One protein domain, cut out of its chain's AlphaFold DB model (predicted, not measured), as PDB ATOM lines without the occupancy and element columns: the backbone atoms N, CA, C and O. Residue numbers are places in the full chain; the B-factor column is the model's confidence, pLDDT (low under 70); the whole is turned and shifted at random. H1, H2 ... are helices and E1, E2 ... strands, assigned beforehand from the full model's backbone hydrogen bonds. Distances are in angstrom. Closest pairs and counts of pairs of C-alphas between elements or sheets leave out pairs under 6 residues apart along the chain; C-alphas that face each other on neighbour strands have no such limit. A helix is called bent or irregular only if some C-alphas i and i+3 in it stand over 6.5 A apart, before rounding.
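What this domain is: This is residues 18 to 50 and 85 to 194 of the 434 residues of an uncharacterized protein of Streptomyces sp. SID13031 (UniProt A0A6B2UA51). Two long helices, H1 and H2, lie side by side and run opposite ways as a long base; short H3 packs on H1, and short H6 crosses both near one end. H4 packs on H3 and H5 on H6, while the antiparallel hairpin of E1 and E2 lies farthest from the mean of the C-alphas. The 143 printed residues hold six named helices and two named strands, in the order H1 H2 H3 H4 H5 E1 E2 H6: mostly helix. The whole is compact, with a radius of gyration of the C-alphas of 16.2 A, and flat, spanning 49 by 41 by 18 A.

How they stand to each other: H1, residues 18 to 39, touches H2, residues 89 to 110, at a shallow tilt of 5 degrees, the closest C-alphas being Phe 33 and Ala 94, 5.4 A. H3, residues 133 to 141, touches H1 (Ser 23 and Val 133, closest C-alphas, 5.6 A). H4, residues 143 to 151, touches H3 at a steep tilt of 48 degrees (Ile 139 and Gly 146, closest C-alphas, 4.8 A). H5, residues 155 to 162, is only just irregular: C-alphas 157 and 160 are 6.6 A apart. E1, residues 170 to 173, and E2, residues 180 to 183, form a hairpin, with N 170 and O 183 at 2.8 A. The hub H6, residues 187 to 194, touches H2 at residues 91 to 95 alone, about perpendicular at 79 degrees (Ala 95 and Leu 192, closest C-alphas, 5.2 A). Every O i to N i+4 pair is within hydrogen-bond range in H1, H2, H3 and H6, against 4 of 5 in H4 and 1 of 4 in H5, which has 4 of 5 O i to N i+3 pairs.

Where its parts are: H1 begins at C-alpha 18 (27.393, 28.728, -9.901) and is 31.7 A long; H2 is 30.9 A. H6 ends at C-alpha 194 (56.734, 33.807, -4.685).

The domain as a whole: Residues 51 to 84 are not printed; C-alphas 50 and 85 are 11.1 A apart. The long link is H2 to H3, and pLDDT is under 70 at residues 43, 45, 47 to 49 and 110 to 131.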
ATOM      1  N   LEU A  18      26.369  27.883 -10.522       82.88
ATOM      2  CA  LEU A  18      27.393  28.728  -9.901       82.88
ATOM      3  C   LEU A  18      28.675  27.953  -9.574       82.88
ATOM      4  O   LEU A  18      29.771  28.473  -9.791       82.88
ATOM      5  N   ALA A  19      28.558  26.710  -9.096       80.44
ATOM      6  CA  ALA A  19      29.708  25.835  -8.875       80.44
ATOM      7  C   ALA A  19      30.448  25.529 -10.186       80.44
ATOM      8  O   ALA A  19      31.678  25.587 -10.224       80.44
ATOM      9  N   SER A  20      29.699  25.218 -11.249       86.50
ATOM     10  CA  SER A  20      30.253  24.931 -12.575       86.50
ATOM     11  C   SER A  20      30.975  26.149 -13.144       86.50
ATOM     12  O   SER A  20      32.133  26.038 -13.541       86.50
ATOM     13  N   TRP A  21      30.331  27.318 -13.098       89.81
ATOM     14  CA  TRP A  21      30.924  28.587 -13.515       89.81
ATOM     15  C   TRP A  21      32.220  28.877 -12.751       89.81
ATOM     16  O   TRP A  21      33.245  29.161 -13.361       89.81
ATOM     17  N   ALA A  22      32.212  28.759 -11.420       86.44
ATOM     18  CA  ALA A  22      33.402  29.013 -10.614       86.44
ATOM     19  C   ALA A  22      34.543  28.041 -10.950       86.44
ATOM     20  O   ALA A  22      35.701  28.447 -11.006       86.44
ATOM     21  N   SER A  23      34.224  26.767 -11.203       87.06
ATOM     22  CA  SER A  23      35.221  25.758 -11.569       87.06
ATOM     23  C   SER A  23      35.858  26.077 -12.916       87.06
ATOM     24  O   SER A  23      37.070  25.944 -13.065       87.06
ATOM     25  N   GLU A  24      35.051  26.517 -13.877       91.88
ATOM     26  CA  GLU A  24      35.515  26.954 -15.189       91.88
ATOM     27  C   GLU A  24      36.416  28.190 -15.080       91.88
ATOM     28  O   GLU A  24      37.513  28.191 -15.633       91.88
ATOM     29  N   GLN A  25      36.014  29.215 -14.318       92.94
ATOM     30  CA  GLN A  25      36.823  30.431 -14.163       92.94
ATOM     31  C   GLN A  25      38.180  30.152 -13.510       92.94
ATOM     32  O   GLN A  25      39.205  30.622 -14.005       92.94
ATOM     33  N   VAL A  26      38.203  29.350 -12.439       88.94
ATOM     34  CA  VAL A  26      39.457  28.949 -11.782       88.94
ATOM     35  C   VAL A  26      40.321  28.113 -12.727       88.94
ATOM     36  O   VAL A  26      41.530  28.319 -12.762       88.94
ATOM     37  N   GLY A  27      39.722  27.225 -13.531       92.56
ATOM     38  CA  GLY A  27      40.434  26.447 -14.548       92.56
ATOM     39  C   GLY A  27      41.090  27.330 -15.613       92.56
ATOM     40  O   GLY A  27      42.295  27.243 -15.821       92.56
ATOM     41  N   ILE A  28      40.333  28.256 -16.212       95.12
ATOM     42  CA  ILE A  28      40.840  29.187 -17.234       95.12
ATOM     43  C   ILE A  28      41.951  30.085 -16.670       95.12
ATOM     44  O   ILE A  28      42.925  30.391 -17.361       95.12
ATOM     45  N   ALA A  29      41.806  30.570 -15.436       95.00
ATOM     46  CA  ALA A  29      42.841  31.373 -14.788       95.00
ATOM     47  C   ALA A  29      44.088  30.526 -14.461       95.00
ATOM     48  O   ALA A  29      45.209  30.956 -14.730       95.00
ATOM     49  N   GLY A  30      43.889  29.295 -13.983       95.12
ATOM     50  CA  GLY A  30      44.956  28.340 -13.700       95.12
ATOM     51  C   GLY A  30      45.752  27.949 -14.945       95.12
ATOM     52  O   GLY A  30      46.978  27.950 -14.899       95.12
ATOM     53  N   ASP A  31      45.095  27.689 -16.076       95.69
ATOM     54  CA  ASP A  31      45.776  27.349 -17.332       95.69
ATOM     55  C   ASP A  31      46.612  28.520 -17.872       95.69
ATOM     56  O   ASP A  31      47.730  28.315 -18.347       95.69
ATOM     57  N   ARG A  32      46.119  29.762 -17.739       96.62
ATOM     58  CA  ARG A  32      46.884  30.976 -18.083       96.62
ATOM     59  C   ARG A  32      48.123  31.140 -17.200       96.62
ATOM     60  O   ARG A  32      49.218  31.387 -17.710       96.62
ATOM     61  N   PHE A  33      47.959  30.963 -15.890       96.44
ATOM     62  CA  PHE A  33      49.065  30.984 -14.936       96.44
ATOM     63  C   PHE A  33      50.094  29.894 -15.253       96.44
ATOM     64  O   PHE A  33      51.282  30.186 -15.390       96.44
ATOM     65  N   ARG A  34      49.635  28.653 -15.464       95.44
ATOM     66  CA  ARG A  34      50.478  27.510 -15.825       95.44
ATOM     67  C   ARG A  34      51.283  27.790 -17.088       95.44
ATOM     68  O   ARG A  34      52.496  27.621 -17.065       95.44
ATOM     69  N   GLY A  35      50.631  28.266 -18.149       96.25
ATOM     70  CA  GLY A  35      51.296  28.592 -19.410       96.25
ATOM     71  C   GLY A  35      52.401  29.637 -19.243       96.25
ATOM     72  O   GLY A  35      53.467  29.497 -19.838       96.25
ATOM     73  N   THR A  36      52.191  30.636 -18.380       96.50
ATOM     74  CA  THR A  36      53.219  31.645 -18.078       96.50
ATOM     75  C   THR A  36      54.384  31.047 -17.292       96.50
ATOM     76  O   THR A  36      55.540  31.271 -17.646       96.50
ATOM     77  N   VAL A  37      54.097  30.249 -16.261       94.88
ATOM     78  CA  VAL A  37      55.122  29.578 -15.444       94.88
ATOM     79  C   VAL A  37      55.913  28.551 -16.253       94.88
ATOM     80  O   VAL A  37      57.109  28.407 -16.043       94.88
ATOM     81  N   ASP A  38      55.284  27.839 -17.188       94.88
ATOM     82  CA  ASP A  38      55.969  26.896 -18.078       94.88
ATOM     83  C   ASP A  38      56.887  27.597 -19.086       94.88
ATOM     84  O   ASP A  38      57.908  27.031 -19.473       94.88
ATOM     85  N   ALA A  39      56.539  28.819 -19.494       94.25
ATOM     86  CA  ALA A  39      57.341  29.632 -20.403       94.25
ATOM     87  C   ALA A  39      58.501  30.371 -19.710       94.25
ATOM     88  O   ALA A  39      59.394  30.866 -20.398       94.25
ATOM     89  N   CYS A  40      58.491  30.461 -18.376       89.12
ATOM     90  CA  CYS A  40      59.519  31.140 -17.589       89.12
ATOM     91  C   CYS A  40      60.427  30.131 -16.881       89.12
ATOM     92  O   CYS A  40      59.964  29.144 -16.313       89.12
ATOM     93  N   ASP A  41      61.725  30.413 -16.853       80.12
ATOM     94  CA  ASP A  41      62.668  29.641 -16.054       80.12
ATOM     95  C   ASP A  41      62.799  30.281 -14.666       80.12
ATOM     96  O   ASP A  41      63.454  31.314 -14.508       80.12
ATOM     97  N   ILE A  42      62.119  29.700 -13.672       81.00
ATOM     98  CA  ILE A  42      62.179  30.154 -12.276       81.00
ATOM     99  C   ILE A  42      63.517  29.696 -11.698       81.00
ATOM    100  O   ILE A  42      63.619  28.655 -11.045       81.00
ATOM    101  N   ASN A  43      64.551  30.473 -11.998       68.25
ATOM    102  CA  ASN A  43      65.913  30.193 -11.581       68.25
ATOM    103  C   ASN A  43      66.148  30.594 -10.126       68.25
ATOM    104  O   ASN A  43      65.682  31.634  -9.656       68.25
ATOM    105  N   GLU A  44      66.947  29.789  -9.430       71.62
ATOM    106  CA  GLU A  44      67.451  30.162  -8.117       71.62
ATOM    107  C   GLU A  44      68.497  31.287  -8.281       71.62
ATOM    108  O   GLU A  44      69.498  31.085  -8.977       71.62
ATOM    109  N   PRO A  45      68.325  32.471  -7.657       69.25
ATOM    110  CA  PRO A  45      69.342  33.508  -7.701       69.25
ATOM    111  C   PRO A  45      70.641  33.007  -7.063       69.25
ATOM    112  O   PRO A  45      70.638  32.147  -6.170       69.25
ATOM    113  N   SER A  46      71.766  33.607  -7.454       70.12
ATOM    114  CA  SER A  46      73.009  33.459  -6.697       70.12
ATOM    115  C   SER A  46      72.795  33.907  -5.245       70.12
ATOM    116  O   SER A  46      71.936  34.743  -4.969       70.12
ATOM    117  N   ALA A  47      73.517  33.312  -4.291       67.56
ATOM    118  CA  ALA A  47      73.258  33.509  -2.860       67.56
ATOM    119  C   ALA A  47      73.277  34.990  -2.423       67.56
ATOM    120  O   ALA A  47      72.450  35.406  -1.616       67.56
ATOM    121  N   ASP A  48      74.164  35.789  -3.015       61.75
ATOM    122  CA  ASP A  48      74.296  37.241  -2.837       61.75
ATOM    123  C   ASP A  48      73.093  38.047  -3.358       61.75
ATOM    124  O   ASP A  48      72.887  39.182  -2.943       61.75
ATOM    125  N   LYS A  49      72.272  37.451  -4.226       65.81
ATOM    126  CA  LYS A  49      71.073  38.054  -4.824       65.81
ATOM    127  C   LYS A  49      69.767  37.500  -4.256       65.81
ATOM    128  O   LYS A  49      68.718  37.751  -4.831       65.81
ATOM    129  N   ARG A  50      69.803  36.717  -3.172       71.69
ATOM    130  CA  ARG A  50      68.588  36.175  -2.525       71.69
ATOM    131  C   ARG A  50      68.017  37.096  -1.448       71.69
ATOM    132  O   ARG A  50      66.873  36.917  -1.049       71.69
ATOM    133  N   ILE A  85      60.499  38.605  -7.360       90.25
ATOM    134  CA  ILE A  85      59.645  39.461  -8.191       90.25
ATOM    135  C   ILE A  85      60.479  40.145  -9.272       90.25
ATOM    136  O   ILE A  85      60.128  40.073 -10.447       90.25
ATOM    137  N   ASP A  86      61.618  40.723  -8.893       89.25
ATOM    138  CA  ASP A  86      62.487  41.480  -9.794       89.25
ATOM    139  C   ASP A  86      63.050  40.607 -10.923       89.25
ATOM    140  O   ASP A  86      63.135  41.045 -12.072       89.25
ATOM    141  N   ASN A  87      63.408  39.354 -10.621       88.44
ATOM    142  CA  ASN A  87      63.926  38.422 -11.626       88.44
ATOM    143  C   ASN A  87      62.818  37.690 -12.398       88.44
ATOM    144  O   ASN A  87      63.083  37.172 -13.481       88.44
ATOM    145  N   ASN A  88      61.590  37.638 -11.872       90.94
ATOM    146  CA  ASN A  88      60.473  36.915 -12.486       90.94
ATOM    147  C   ASN A  88      59.206  37.787 -12.617       90.94
ATOM    148  O   ASN A  88      58.123  37.353 -12.209       90.94
ATOM    149  N   PRO A  89      59.275  38.986 -13.229       92.44
ATOM    150  CA  PRO A  89      58.152  39.927 -13.240       92.44
ATOM    151  C   PRO A  89      56.916  39.373 -13.963       92.44
ATOM    152  O   PRO A  89      55.789  39.635 -13.550       92.44
ATOM    153  N   LEU A  90      57.104  38.549 -15.003       94.38
ATOM    154  CA  LEU A  90      55.999  37.878 -15.700       94.38
ATOM    155  C   LEU A  90      55.308  36.827 -14.821       94.38
ATOM    156  O   LEU A  90      54.087  36.699 -14.861       94.38
ATOM    157  N   VAL A  91      56.076  36.093 -14.010       94.38
ATOM    158  CA  VAL A  91      55.529  35.103 -13.072       94.38
ATOM    159  C   VAL A  91      54.790  35.804 -11.936       94.38
ATOM    160  O   VAL A  91      53.695  35.378 -11.585       94.38
ATOM    161  N   ALA A  92      55.348  36.894 -11.401       92.50
ATOM    162  CA  ALA A  92      54.702  37.699 -10.367       92.50
ATOM    163  C   ALA A  92      53.379  38.311 -10.858       92.50
ATOM    164  O   ALA A  92      52.357  38.193 -10.180       92.50
ATOM    165  N   ALA A  93      53.364  38.872 -12.073       93.69
ATOM    166  CA  ALA A  93      52.144  39.376 -12.702       93.69
ATOM    167  C   ALA A  93      51.105  38.260 -12.903       93.69
ATOM    168  O   ALA A  93      49.949  38.419 -12.519       93.69
ATOM    169  N   ALA A  94      51.517  37.096 -13.417       95.56
ATOM    170  CA  ALA A  94      50.611  35.964 -13.604       95.56
ATOM    171  C   ALA A  94      50.067  35.404 -12.278       95.56
ATOM    172  O   ALA A  94      48.911  34.983 -12.226       95.56
ATOM    173  N   ALA A  95      50.873  35.388 -11.211       94.12
ATOM    174  CA  ALA A  95      50.426  35.000  -9.874       94.12
ATOM    175  C   ALA A  95      49.390  35.994  -9.333       94.12
ATOM    176  O   ALA A  95      48.329  35.568  -8.878       94.12
ATOM    177  N   SER A  96      49.658  37.296  -9.458       91.81
ATOM    178  CA  SER A  96      48.740  38.366  -9.045       91.81
ATOM    179  C   SER A  96      47.406  38.291  -9.796       91.81
ATOM    180  O   SER A  96      46.343  38.302  -9.178       91.81
ATOM    181  N   ASP A  97      47.442  38.117 -11.122       93.19
ATOM    182  CA  ASP A  97      46.243  37.943 -11.953       93.19
ATOM    183  C   ASP A  97      45.447  36.695 -11.546       93.19
ATOM    184  O   ASP A  97      44.212  36.711 -11.487       93.19
ATOM    185  N   PHE A  98      46.149  35.601 -11.240       93.31
ATOM    186  CA  PHE A  98      45.515  34.368 -10.792       93.31
ATOM    187  C   PHE A  98      44.836  34.539  -9.426       93.31
ATOM    188  O   PHE A  98      43.677  34.144  -9.270       93.31
ATOM    189  N   VAL A  99      45.508  35.176  -8.463       90.06
ATOM    190  CA  VAL A  99      44.936  35.503  -7.146       90.06
ATOM    191  C   VAL A  99      43.727  36.430  -7.293       90.06
ATOM    192  O   VAL A  99      42.682  36.161  -6.696       90.06
ATOM    193  N   ALA A 100      43.805  37.458  -8.141       89.81
ATOM    194  CA  ALA A 100      42.703  38.384  -8.392       89.81
ATOM    195  C   ALA A 100      41.456  37.679  -8.960       89.81
ATOM    196  O   ALA A 100      40.333  37.930  -8.507       89.81
ATOM    197  N   GLU A 101      41.621  36.747  -9.906       90.56
ATOM    198  CA  GLU A 101      40.497  35.956 -10.426       90.56
ATOM    199  C   GLU A 101      39.939  34.971  -9.383       90.56
ATOM    200  O   GLU A 101      38.717  34.779  -9.305       90.56
ATOM    201  N   ILE A 102      40.788  34.395  -8.522       86.88
ATOM    202  CA  ILE A 102      40.332  33.584  -7.382       86.88
ATOM    203  C   ILE A 102      39.502  34.431  -6.414       86.88
ATOM    204  O   ILE A 102      38.427  33.995  -5.991       86.88
ATOM    205  N   LEU A 103      39.963  35.635  -6.075       82.81
ATOM    206  CA  LEU A 103      39.266  36.566  -5.187       82.81
ATOM    207  C   LEU A 103      37.910  36.967  -5.756       82.81
ATOM    208  O   LEU A 103      36.888  36.825  -5.088       82.81
ATOM    209  N   LYS A 104      37.869  37.377  -7.024       85.69
ATOM    210  CA  LYS A 104      36.632  37.708  -7.740       85.69
ATOM    211  C   LYS A 104      35.645  36.541  -7.747       85.69
ATOM    212  O   LYS A 104      34.454  36.734  -7.488       85.69
ATOM    213  N   THR A 105      36.136  35.326  -7.989       83.31
ATOM    214  CA  THR A 105      35.321  34.106  -7.934       83.31
ATOM    215  C   THR A 105      34.791  33.869  -6.521       83.31
ATOM    216  O   THR A 105      33.587  33.701  -6.335       83.31
ATOM    217  N   THR A 106      35.661  33.932  -5.515       76.81
ATOM    218  CA  THR A 106      35.322  33.702  -4.102       76.81
ATOM    219  C   THR A 106      34.317  34.726  -3.586       76.81
ATOM    220  O   THR A 106      33.334  34.341  -2.959       76.81
ATOM    221  N   ASN A 107      34.492  36.006  -3.915       78.31
ATOM    222  CA  ASN A 107      33.593  37.088  -3.517       78.31
ATOM    223  C   ASN A 107      32.208  36.930  -4.138       78.31
ATOM    224  O   ASN A 107      31.198  37.094  -3.453       78.31
ATOM    225  N   ARG A 108      32.128  36.518  -5.410       80.56
ATOM    226  CA  ARG A 108      30.834  36.206  -6.027       80.56
ATOM    227  C   ARG A 108      30.158  35.030  -5.331       80.56
ATOM    228  O   ARG A 108      28.963  35.102  -5.058       80.56
ATOM    229  N   LEU A 109      30.909  33.981  -4.994       74.19
ATOM    230  CA  LEU A 109      30.368  32.858  -4.231       74.19
ATOM    231  C   LEU A 109      29.930  33.295  -2.828       74.19
ATOM    232  O   LEU A 109      28.865  32.869  -2.392       74.19
ATOM    233  N   ALA A 110      30.671  34.177  -2.144       69.31
ATOM    234  CA  ALA A 110      30.359  34.649  -0.790       69.31
ATOM    235  C   ALA A 110      28.945  35.243  -0.674       69.31
ATOM    236  O   ALA A 110      28.272  35.037   0.334       69.31
ATOM    237  N   THR A 111      28.451  35.892  -1.734       69.19
ATOM    238  CA  THR A 111      27.091  36.468  -1.777       69.19
ATOM    239  C   THR A 111      25.959  35.435  -1.742       69.19
ATOM    240  O   THR A 111      24.816  35.786  -1.462       69.19
ATOM    241  N   THR A 112      26.257  34.160  -2.002       67.00
ATOM    242  CA  THR A 112      25.246  33.097  -2.113       67.00
ATOM    243  C   THR A 112      24.812  32.522  -0.764       67.00
ATOM    244  O   THR A 112      23.805  31.828  -0.710       67.00
ATOM    245  N   ASN A 113      25.555  32.778   0.326       63.28
ATOM    246  CA  ASN A 113      25.392  32.123   1.639       63.28
ATOM    247  C   ASN A 113      25.427  30.575   1.611       63.28
ATOM    248  O   ASN A 113      25.144  29.925   2.620       63.28
ATOM    249  N   GLU A 114      25.823  29.965   0.491       63.03
ATOM    250  CA  GLU A 114      25.805  28.516   0.304       63.03
ATOM    251  C   GLU A 114      27.093  27.875   0.804       63.03
ATOM    252  O   GLU A 114      28.177  28.059   0.241       63.03
ATOM    253  N   ALA A 115      26.989  27.064   1.857       57.06
ATOM    254  CA  ALA A 115      28.144  26.489   2.551       57.06
ATOM    255  C   ALA A 115      28.998  25.540   1.683       57.06
ATOM    256  O   ALA A 115      30.156  25.282   2.025       57.06
ATOM    257  N   VAL A 116      28.430  25.006   0.592       54.81
ATOM    258  CA  VAL A 116      29.126  24.166  -0.406       54.81
ATOM    259  C   VAL A 116      29.974  25.019  -1.359       54.81
ATOM    260  O   VAL A 116      31.007  24.557  -1.840       54.81
ATOM    261  N   LEU A 117      29.575  26.276  -1.575       54.62
ATOM    262  CA  LEU A 117      30.232  27.233  -2.463       54.62
ATOM    263  C   LEU A 117      31.244  28.135  -1.737       54.62
ATOM    264  O   LEU A 117      32.168  28.637  -2.365       54.62
ATOM    265  N   THR A 118      31.112  28.328  -0.420       53.78
ATOM    266  CA  THR A 118      31.773  29.439   0.305       53.78
ATOM    267  C   THR A 118      32.665  29.038   1.473       53.78
ATOM    268  O   THR A 118      32.778  29.785   2.444       53.78
ATOM    269  N   TYR A 119      33.306  27.864   1.471       47.81
ATOM    270  CA  TYR A 119      34.053  27.501   2.681       47.81
ATOM    271  C   TYR A 119      35.316  26.681   2.488       47.81
ATOM    272  O   TYR A 119      35.320  25.458   2.642       47.81
ATOM    273  N   LEU A 120      36.430  27.392   2.328       48.66
ATOM    274  CA  LEU A 120      37.731  26.872   2.699       48.66
ATOM    275  C   LEU A 120      37.837  26.819   4.209       48.66
ATOM    276  O   LEU A 120      37.693  27.802   4.933       48.66
ATOM    277  N   SER A 121      38.011  25.618   4.718       41.53
ATOM    278  CA  SER A 121      38.525  25.420   6.054       41.53
ATOM    279  C   SER A 121      39.658  24.439   5.871       41.53
ATOM    280  O   SER A 121      39.420  23.257   5.639       41.53
ATOM    281  N   SER A 122      40.882  24.938   5.977       39.59
ATOM    282  CA  SER A 122      42.075  24.124   6.221       39.59
ATOM    283  C   SER A 122      41.862  23.172   7.415       39.59
ATOM    284  O   SER A 122      42.381  22.064   7.449       39.59
ATOM    285  N   CYS A 123      40.951  23.508   8.341       35.97
ATOM    286  CA  CYS A 123      40.496  22.621   9.418       35.97
ATOM    287  C   CYS A 123      39.463  21.530   9.019       35.97
ATOM    288  O   CYS A 123      39.044  20.760   9.886       35.97
ATOM    289  N   ARG A 124      39.014  21.429   7.755       45.53
ATOM    290  CA  ARG A 124      37.971  20.477   7.296       45.53
ATOM    291  C   ARG A 124      38.414  19.192   6.569       45.53
ATOM    292  O   ARG A 124      37.547  18.315   6.497       45.53
ATOM    293  N   PRO A 125      39.665  18.953   6.110       40.06
ATOM    294  CA  PRO A 125      39.999  17.655   5.508       40.06
ATOM    295  C   PRO A 125      39.863  16.490   6.502       40.06
ATOM    296  O   PRO A 125      39.652  15.349   6.106       40.06
ATOM    297  N   ARG A 126      39.909  16.762   7.816       44.69
ATOM    298  CA  ARG A 126      39.899  15.728   8.864       44.69
ATOM    299  C   ARG A 126      38.565  14.975   9.046       44.69
ATOM    300  O   ARG A 126      38.542  14.025   9.822       44.69
ATOM    301  N   ARG A 127      37.458  15.348   8.375       44.75
ATOM    302  CA  ARG A 127      36.137  14.674   8.513       44.75
ATOM    303  C   ARG A 127      35.312  14.595   7.211       44.75
ATOM    304  O   ARG A 127      34.159  15.021   7.189       44.75
ATOM    305  N   GLY A 128      35.879  14.063   6.125       48.81
ATOM    306  CA  GLY A 128      35.097  13.553   4.981       48.81
ATOM    307  C   GLY A 128      34.253  14.566   4.187       48.81
ATOM    308  O   GLY A 128      33.328  14.161   3.486       48.81
ATOM    309  N   ARG A 129      34.530  15.876   4.280       54.62
ATOM    310  CA  ARG A 129      33.857  16.913   3.470       54.62
ATOM    311  C   ARG A 129      34.681  17.248   2.220       54.62
ATOM    312  O   ARG A 129      35.906  17.255   2.280       54.62
ATOM    313  N   ARG A 130      33.997  17.519   1.101       62.78
ATOM    314  CA  ARG A 130      34.604  17.811  -0.213       62.78
ATOM    315  C   ARG A 130      35.362  19.157  -0.203       62.78
ATOM    316  O   ARG A 130      34.912  20.068   0.498       62.78
ATOM    317  N   PRO A 131      36.475  19.296  -0.954       66.88
ATOM    318  CA  PRO A 131      37.144  20.585  -1.149       66.88
ATOM    319  C   PRO A 131      36.197  21.588  -1.821       66.88
ATOM    320  O   PRO A 131      35.297  21.185  -2.562       66.88
ATOM    321  N   THR A 132      36.391  22.889  -1.585       71.62
ATOM    322  CA  THR A 132      35.665  23.919  -2.349       71.62
ATOM    323  C   THR A 132      36.072  23.877  -3.812       71.62
ATOM    324  O   THR A 132      37.171  23.423  -4.126       71.62
ATOM    325  N   VAL A 133      35.277  24.507  -4.670       74.75
ATOM    326  CA  VAL A 133      35.614  24.716  -6.083       74.75
ATOM    327  C   VAL A 133      37.001  25.358  -6.271       74.75
ATOM    328  O   VAL A 133      37.789  24.844  -7.054       74.75
ATOM    329  N   VAL A 134      37.355  26.382  -5.480       76.00
ATOM    330  CA  VAL A 134      38.669  27.056  -5.560       76.00
ATOM    331  C   VAL A 134      39.828  26.122  -5.190       76.00
ATOM    332  O   VAL A 134      40.699  25.883  -6.018       76.00
ATOM    333  N   THR A 135      39.834  25.524  -3.990       75.75
ATOM    334  CA  THR A 135      40.883  24.546  -3.632       75.75
ATOM    335  C   THR A 135      40.927  23.349  -4.561       75.75
ATOM    336  O   THR A 135      42.016  22.869  -4.847       75.75
ATOM    337  N   LYS A 136      39.787  22.854  -5.049       79.25
ATOM    338  CA  LYS A 136      39.796  21.789  -6.050       79.25
ATOM    339  C   LYS A 136      40.511  22.252  -7.320       79.25
ATOM    340  O   LYS A 136      41.376  21.527  -7.783       79.25
ATOM    341  N   GLY A 137      40.221  23.455  -7.813       81.94
ATOM    342  CA  GLY A 137      40.921  24.035  -8.957       81.94
ATOM    343  C   GLY A 137      42.428  24.190  -8.727       81.94
ATOM    344  O   GLY A 137      43.205  23.804  -9.589       81.94
ATOM    345  N   LEU A 138      42.856  24.644  -7.542       83.44
ATOM    346  CA  LEU A 138      44.279  24.689  -7.171       83.44
ATOM    347  C   LEU A 138      44.919  23.289  -7.153       83.44
ATOM    348  O   LEU A 138      46.016  23.103  -7.660       83.44
ATOM    349  N   ILE A 139      44.233  22.284  -6.604       85.50
ATOM    350  CA  ILE A 139      44.722  20.895  -6.570       85.50
ATOM    351  C   ILE A 139      44.816  20.295  -7.976       85.50
ATOM    352  O   ILE A 139      45.787  19.606  -8.285       85.50
ATOM    353  N   ASP A 140      43.805  20.538  -8.808       86.50
ATOM    354  CA  ASP A 140      43.744  20.057 -10.188       86.50
ATOM    355  C   ASP A 140      44.796  20.775 -11.068       86.50
ATOM    356  O   ASP A 140      45.269  20.213 -12.059       86.50
ATOM    357  N   LEU A 141      45.206  21.992 -10.686       87.44
ATOM    358  CA  LEU A 141      46.275  22.753 -11.329       87.44
ATOM    359  C   LEU A 141      47.660  22.139 -11.075       87.44
ATOM    360  O   LEU A 141      48.433  21.971 -12.018       87.44
ATOM    361  N   ASP A 142      47.983  21.807  -9.825       89.50
ATOM    362  CA  ASP A 142      49.237  21.140  -9.473       89.50
ATOM    363  C   ASP A 142      49.091  20.317  -8.172       89.50
ATOM    364  O   ASP A 142      48.648  20.840  -7.143       89.50
ATOM    365  N   PRO A 143      49.515  19.034  -8.153       86.00
ATOM    366  CA  PRO A 143      49.428  18.193  -6.955       86.00
ATOM    367  C   PRO A 143      50.199  18.724  -5.736       86.00
ATOM    368  O   PRO A 143      49.897  18.337  -4.602       86.00
ATOM    369  N   GLY A 144      51.206  19.581  -5.941       86.50
ATOM    370  CA  GLY A 144      51.943  20.264  -4.880       86.50
ATOM    371  C   GLY A 144      51.051  21.190  -4.055       86.50
ATOM    372  O   GLY A 144      51.141  21.153  -2.827       86.50
ATOM    373  N   PHE A 145      50.102  21.901  -4.682       86.88
ATOM    374  CA  PHE A 145      49.101  22.691  -3.954       86.88
ATOM    375  C   PHE A 145      48.264  21.825  -3.018       86.88
ATOM    376  O   PHE A 145      47.995  22.222  -1.889       86.88
ATOM    377  N   GLY A 146      47.884  20.617  -3.441       83.06
ATOM    378  CA  GLY A 146      47.105  19.716  -2.594       83.06
ATOM    379  C   GLY A 146      47.832  19.289  -1.329       83.06
ATOM    380  O   GLY A 146      47.233  19.310  -0.255       83.06
ATOM    381  N   ARG A 147      49.121  18.954  -1.432       82.50
ATOM    382  CA  ARG A 147      49.938  18.603  -0.258       82.50
ATOM    383  C   ARG A 147      50.124  19.798   0.679       82.50
ATOM    384  O   ARG A 147      49.963  19.653   1.891       82.50
ATOM    385  N   TRP A 148      50.408  20.967   0.109       84.69
ATOM    386  CA  TRP A 148      50.601  22.211   0.852       84.69
ATOM    387  C   TRP A 148      49.314  22.649   1.578       84.69
ATOM    388  O   TRP A 148      49.294  22.783   2.797       84.69
ATOM    389  N   ILE A 149      48.177  22.724   0.879       80.62
ATOM    390  CA  ILE A 149      46.881  23.120   1.466       80.62
ATOM    391  C   ILE A 149      46.426  22.151   2.568       80.62
ATOM    392  O   ILE A 149      45.864  22.579   3.576       80.62
ATOM    393  N   GLN A 150      46.654  20.842   2.408       78.12
ATOM    394  CA  GLN A 150      46.262  19.837   3.409       78.12
ATOM    395  C   GLN A 150      47.014  19.960   4.739       78.12
ATOM    396  O   GLN A 150      46.549  19.419   5.746       78.12
ATOM    397  N   SER A 151      48.166  20.626   4.736       76.25
ATOM    398  CA  SER A 151      49.002  20.825   5.917       76.25
ATOM    399  C   SER A 151      48.874  22.227   6.511       76.25
ATOM    400  O   SER A 151      49.318  22.434   7.633       76.25
ATOM    401  N   LEU A 152      48.189  23.168   5.852       77.38
ATOM    402  CA  LEU A 152      47.829  24.439   6.481       77.38
ATOM    403  C   LEU A 152      46.917  24.215   7.709       77.38
ATOM    404  O   LEU A 152      46.050  23.333   7.688       77.38
ATOM    405  N   PRO A 153      47.039  25.035   8.768       74.31
ATOM    406  CA  PRO A 153      47.935  26.187   8.922       74.31
ATOM    407  C   PRO A 153      49.255  25.842   9.649       74.31
ATOM    408  O   PRO A 153      49.730  26.641  10.450       74.31
ATOM    409  N   ASP A 154      49.823  24.644   9.453       81.44
ATOM    410  CA  ASP A 154      51.081  24.267  10.114       81.44
ATOM    411  C   ASP A 154      52.222  25.204   9.635       81.44
ATOM    412  O   ASP A 154      52.392  25.431   8.433       81.44
ATOM    413  N   ALA A 155      52.999  25.766  10.573       84.19
ATOM    414  CA  ALA A 155      54.017  26.797  10.307       84.19
ATOM    415  C   ALA A 155      55.111  26.334   9.330       84.19
ATOM    416  O   ALA A 155      55.689  27.135   8.598       84.19
ATOM    417  N   GLU A 156      55.354  25.028   9.281       86.06
ATOM    418  CA  GLU A 156      56.240  24.346   8.344       86.06
ATOM    419  C   GLU A 156      55.958  24.720   6.876       86.06
ATOM    420  O   GLU A 156      56.879  24.801   6.064       86.06
ATOM    421  N   GLN A 157      54.697  25.015   6.538       84.50
ATOM    422  CA  GLN A 157      54.277  25.377   5.180       84.50
ATOM    423  C   GLN A 157      54.699  26.783   4.741       84.50
ATOM    424  O   GLN A 157      54.593  27.103   3.555       84.50
ATOM    425  N   LEU A 158      55.196  27.622   5.654       85.44
ATOM    426  CA  LEU A 158      55.694  28.957   5.318       85.44
ATOM    427  C   LEU A 158      57.064  28.927   4.637       85.44
ATOM    428  O   LEU A 158      57.459  29.923   4.040       85.44
ATOM    429  N   ARG A 159      57.784  27.799   4.661       86.88
ATOM    430  CA  ARG A 159      59.129  27.704   4.075       86.88
ATOM    431  C   ARG A 159      59.152  28.012   2.577       86.88
ATOM    432  O   ARG A 159      59.983  28.795   2.133       86.88
ATOM    433  N   VAL A 160      58.212  27.459   1.806       88.62
ATOM    434  CA  VAL A 160      58.097  27.740   0.358       88.62
ATOM    435  C   VAL A 160      57.707  29.196   0.067       88.62
ATOM    436  O   VAL A 160      58.005  29.723  -1.002       88.62
ATOM    437  N   VAL A 161      57.070  29.866   1.030       88.69
ATOM    438  CA  VAL A 161      56.744  31.296   0.959       88.69
ATOM    439  C   VAL A 161      57.977  32.145   1.274       88.69
ATOM    440  O   VAL A 161      58.221  33.152   0.616       88.69
ATOM    441  N   ALA A 162      58.776  31.722   2.257       85.44
ATOM    442  CA  ALA A 162      60.006  32.393   2.658       85.44
ATOM    443  C   ALA A 162      61.128  32.247   1.615       85.44
ATOM    444  O   ALA A 162      61.941  33.154   1.468       85.44
ATOM    445  N   GLN A 163      61.177  31.122   0.893       86.12
ATOM    446  CA  GLN A 163      62.222  30.795  -0.089       86.12
ATOM    447  C   GLN A 163      61.629  30.248  -1.401       86.12
ATOM    448  O   GLN A 163      61.922  29.115  -1.792       86.12
ATOM    449  N   PRO A 164      60.811  31.035  -2.122       88.94
ATOM    450  CA  PRO A 164      60.159  30.591  -3.357       88.94
ATOM    451  C   PRO A 164      61.155  30.324  -4.493       88.94
ATOM    452  O   PRO A 164      60.839  29.603  -5.432       88.94
ATOM    453  N   TRP A 165      62.368  30.874  -4.426       82.81
ATOM    454  CA  TRP A 165      63.420  30.623  -5.413       82.81
ATOM    455  C   TRP A 165      64.048  29.235  -5.300       82.81
ATOM    456  O   TRP A 165      64.616  28.737  -6.269       82.81
ATOM    457  N   SER A 166      63.999  28.613  -4.123       80.44
ATOM    458  CA  SER A 166      64.766  27.403  -3.869       80.44
ATOM    459  C   SER A 166      63.957  26.156  -4.212       80.44
ATOM    460  O   SER A 166      62.770  26.072  -3.904       80.44
ATOM    461  N   ASP A 167      64.606  25.154  -4.808       82.19
ATOM    462  CA  ASP A 167      64.056  23.789  -4.885       82.19
ATOM    463  C   ASP A 167      64.105  23.072  -3.526       82.19
ATOM    464  O   ASP A 167      63.679  21.922  -3.400       82.19
ATOM    465  N   THR A 168      64.609  23.759  -2.495       82.38
ATOM    466  CA  THR A 168      64.651  23.256  -1.130       82.38
ATOM    467  C   THR A 168      63.257  22.790  -0.703       82.38
ATOM    468  O   THR A 168      62.288  23.556  -0.780       82.38
ATOM    469  N   PRO A 169      63.133  21.539  -0.238       88.06
ATOM    470  CA  PRO A 169      61.849  20.987   0.138       88.06
ATOM    471  C   PRO A 169      61.274  21.688   1.369       88.06
ATOM    472  O   PRO A 169      61.988  22.218   2.228       88.06
ATOM    473  N   THR A 170      59.950  21.644   1.473       88.62
ATOM    474  CA  THR A 170      59.244  21.943   2.715       88.62
ATOM    475  C   THR A 170      59.555  20.850   3.732       88.62
ATOM    476  O   THR A 170      59.359  19.669   3.451       88.62
ATOM    477  N   ILE A 171      60.045  21.238   4.908       90.25
ATOM    478  CA  ILE A 171      60.436  20.301   5.963       90.25
ATOM    479  C   ILE A 171      59.270  20.121   6.928       90.25
ATOM    480  O   ILE A 171      58.783  21.084   7.512       90.25
ATOM    481  N   LEU A 172      58.838  18.878   7.103       89.25
ATOM    482  CA  LEU A 172      57.760  18.489   7.998       89.25
ATOM    483  C   LEU A 172      58.261  17.578   9.105       89.25
ATOM    484  O   LEU A 172      59.110  16.720   8.885       89.25
ATOM    485  N   HIS A 173      57.634  17.674  10.270       89.44
ATOM    486  CA  HIS A 173      57.754  16.639  11.285       89.44
ATOM    487  C   HIS A 173      56.688  15.557  11.066       89.44
ATOM    488  O   HIS A 173      55.475  15.810  11.083       89.44
ATOM    489  N   ASN A 174      57.133  14.323  10.858       87.44
ATOM    490  CA  ASN A 174      56.257  13.179  10.698       87.44
ATOM    491  C   ASN A 174      55.762  12.697  12.063       87.44
ATOM    492  O   ASN A 174      56.462  12.089  12.865       87.44
ATOM    493  N   LYS A 175      54.475  12.945  12.305       81.31
ATOM    494  CA  LYS A 175      53.805  12.646  13.576       81.31
ATOM    495  C   LYS A 175      53.705  11.144  13.887       81.31
ATOM    496  O   LYS A 175      53.352  10.808  15.013       81.31
ATOM    497  N   ARG A 176      53.940  10.248  12.916       83.50
ATOM    498  CA  ARG A 176      53.842   8.788  13.115       83.50
ATOM    499  C   ARG A 176      55.142   8.167  13.612       83.50
ATOM    500  O   ARG A 176      55.079   7.302  14.477       83.50
ATOM    501  N   ASP A 177      56.276   8.574  13.056       85.50
ATOM    502  CA  ASP A 177      57.597   8.008  13.360       85.50
ATOM    503  C   ASP A 177      58.511   8.979  14.130       85.50
ATOM    504  O   ASP A 177      59.566   8.567  14.603       85.50
ATOM    505  N   GLY A 178      58.098  10.240  14.302       84.88
ATOM    506  CA  GLY A 178      58.878  11.285  14.972       84.88
ATOM    507  C   GLY A 178      60.036  11.829  14.131       84.88
ATOM    508  O   GLY A 178      60.879  12.554  14.654       84.88
ATOM    509  N   GLY A 179      60.112  11.452  12.850       89.31
ATOM    510  CA  GLY A 179      61.182  11.848  11.943       89.31
ATOM    511  C   GLY A 179      60.917  13.168  11.223       89.31
ATOM    512  O   GLY A 179      59.828  13.743  11.284       89.31
ATOM    513  N   ILE A 180      61.926  13.627  10.487       91.88
ATOM    514  CA  ILE A 180      61.802  14.731   9.537       91.88
ATOM    515  C   ILE A 180      61.483  14.163   8.152       91.88
ATOM    516  O   ILE A 180      62.087  13.183   7.720       91.88
ATOM    517  N   VAL A 181      60.523  14.774   7.461       90.38
ATOM    518  CA  VAL A 181      60.130  14.440   6.090       90.38
ATOM    519  C   VAL A 181      60.259  15.674   5.220       90.38
ATOM    520  O   VAL A 181      59.781  16.751   5.564       90.38
ATOM    521  N   GLU A 182      60.861  15.489   4.057       90.38
ATOM    522  CA  GLU A 182      60.999  16.520   3.044       90.38
ATOM    523  C   GLU A 182      59.905  16.365   1.989       90.38
ATOM    524  O   GLU A 182      59.711  15.291   1.412       90.38
ATOM    525  N   LEU A 183      59.172  17.445   1.733       85.75
ATOM    526  CA  LEU A 183      58.195  17.521   0.658       85.75
ATOM    527  C   LEU A 183      58.715  18.428  -0.457       85.75
ATOM    528  O   LEU A 183      58.933  19.616  -0.211       85.75
ATOM    529  N   PRO A 184      58.863  17.920  -1.691       88.44
ATOM    530  CA  PRO A 184      59.290  18.752  -2.802       88.44
ATOM    531  C   PRO A 184      58.234  19.817  -3.099       88.44
ATOM    532  O   PRO A 184      57.032  19.522  -3.194       88.44
ATOM    533  N   ASN A 185      58.711  21.043  -3.284       89.75
ATOM    534  CA  ASN A 185      57.905  22.175  -3.709       89.75
ATOM    535  C   ASN A 185      57.831  22.175  -5.239       89.75
ATOM    536  O   ASN A 185      58.856  22.154  -5.915       89.75
ATOM    537  N   SER A 186      56.622  22.165  -5.804       91.44
ATOM    538  CA  SER A 186      56.469  22.260  -7.257       91.44
ATOM    539  C   SER A 186      56.815  23.671  -7.734       91.44
ATOM    540  O   SER A 186      56.653  24.647  -7.000       91.44
ATOM    541  N   LYS A 187      57.243  23.806  -8.993       91.44
ATOM    542  CA  LYS A 187      57.481  25.127  -9.591       91.44
ATOM    543  C   LYS A 187      56.234  26.014  -9.590       91.44
ATOM    544  O   LYS A 187      56.364  27.214  -9.411       91.44
ATOM    545  N   PHE A 188      55.035  25.437  -9.720       92.94
ATOM    546  CA  PHE A 188      53.779  26.193  -9.681       92.94
ATOM    547  C   PHE A 188      53.447  26.688  -8.273       92.94
ATOM    548  O   PHE A 188      53.000  27.822  -8.123       92.94
ATOM    549  N   LEU A 189      53.710  25.874  -7.243       91.69
ATOM    550  CA  LEU A 189      53.578  26.309  -5.856       91.69
ATOM    551  C   LEU A 189      54.535  27.465  -5.565       91.69
ATOM    552  O   LEU A 189      54.088  28.506  -5.100       91.69
ATOM    553  N   ARG A 190      55.814  27.304  -5.922       92.56
ATOM    554  CA  ARG A 190      56.844  28.345  -5.792       92.56
ATOM    555  C   ARG A 190      56.488  29.621  -6.549       92.56
ATOM    556  O   ARG A 190      56.632  30.708  -6.008       92.56
ATOM    557  N   ALA A 191      55.985  29.486  -7.775       93.75
ATOM    558  CA  ALA A 191      55.522  30.596  -8.597       93.75
ATOM    559  C   ALA A 191      54.401  31.385  -7.914       93.75
ATOM    560  O   ALA A 191      54.462  32.609  -7.850       93.75
ATOM    561  N   LEU A 192      53.403  30.683  -7.366       92.12
ATOM    562  CA  LEU A 192      52.275  31.322  -6.699       92.12
ATOM    563  C   LEU A 192      52.713  31.988  -5.393       92.12
ATOM    564  O   LEU A 192      52.436  33.161  -5.186       92.12
ATOM    565  N   THR A 193      53.419  31.265  -4.520       90.38
ATOM    566  CA  THR A 193      53.834  31.791  -3.207       90.38
ATOM    567  C   THR A 193      54.950  32.827  -3.304       90.38
ATOM    568  O   THR A 193      55.115  33.648  -2.403       90.38
ATOM    569  N   GLY A 194      55.735  32.795  -4.377       90.50
ATOM    570  CA  GLY A 194      56.734  33.807  -4.685       90.50
ATOM    571  C   GLY A 194      56.126  35.066  -5.287       90.50
ATOM    572  O   GLY A 194      56.524  36.161  -4.904       90.50
TER     573      GLY A 194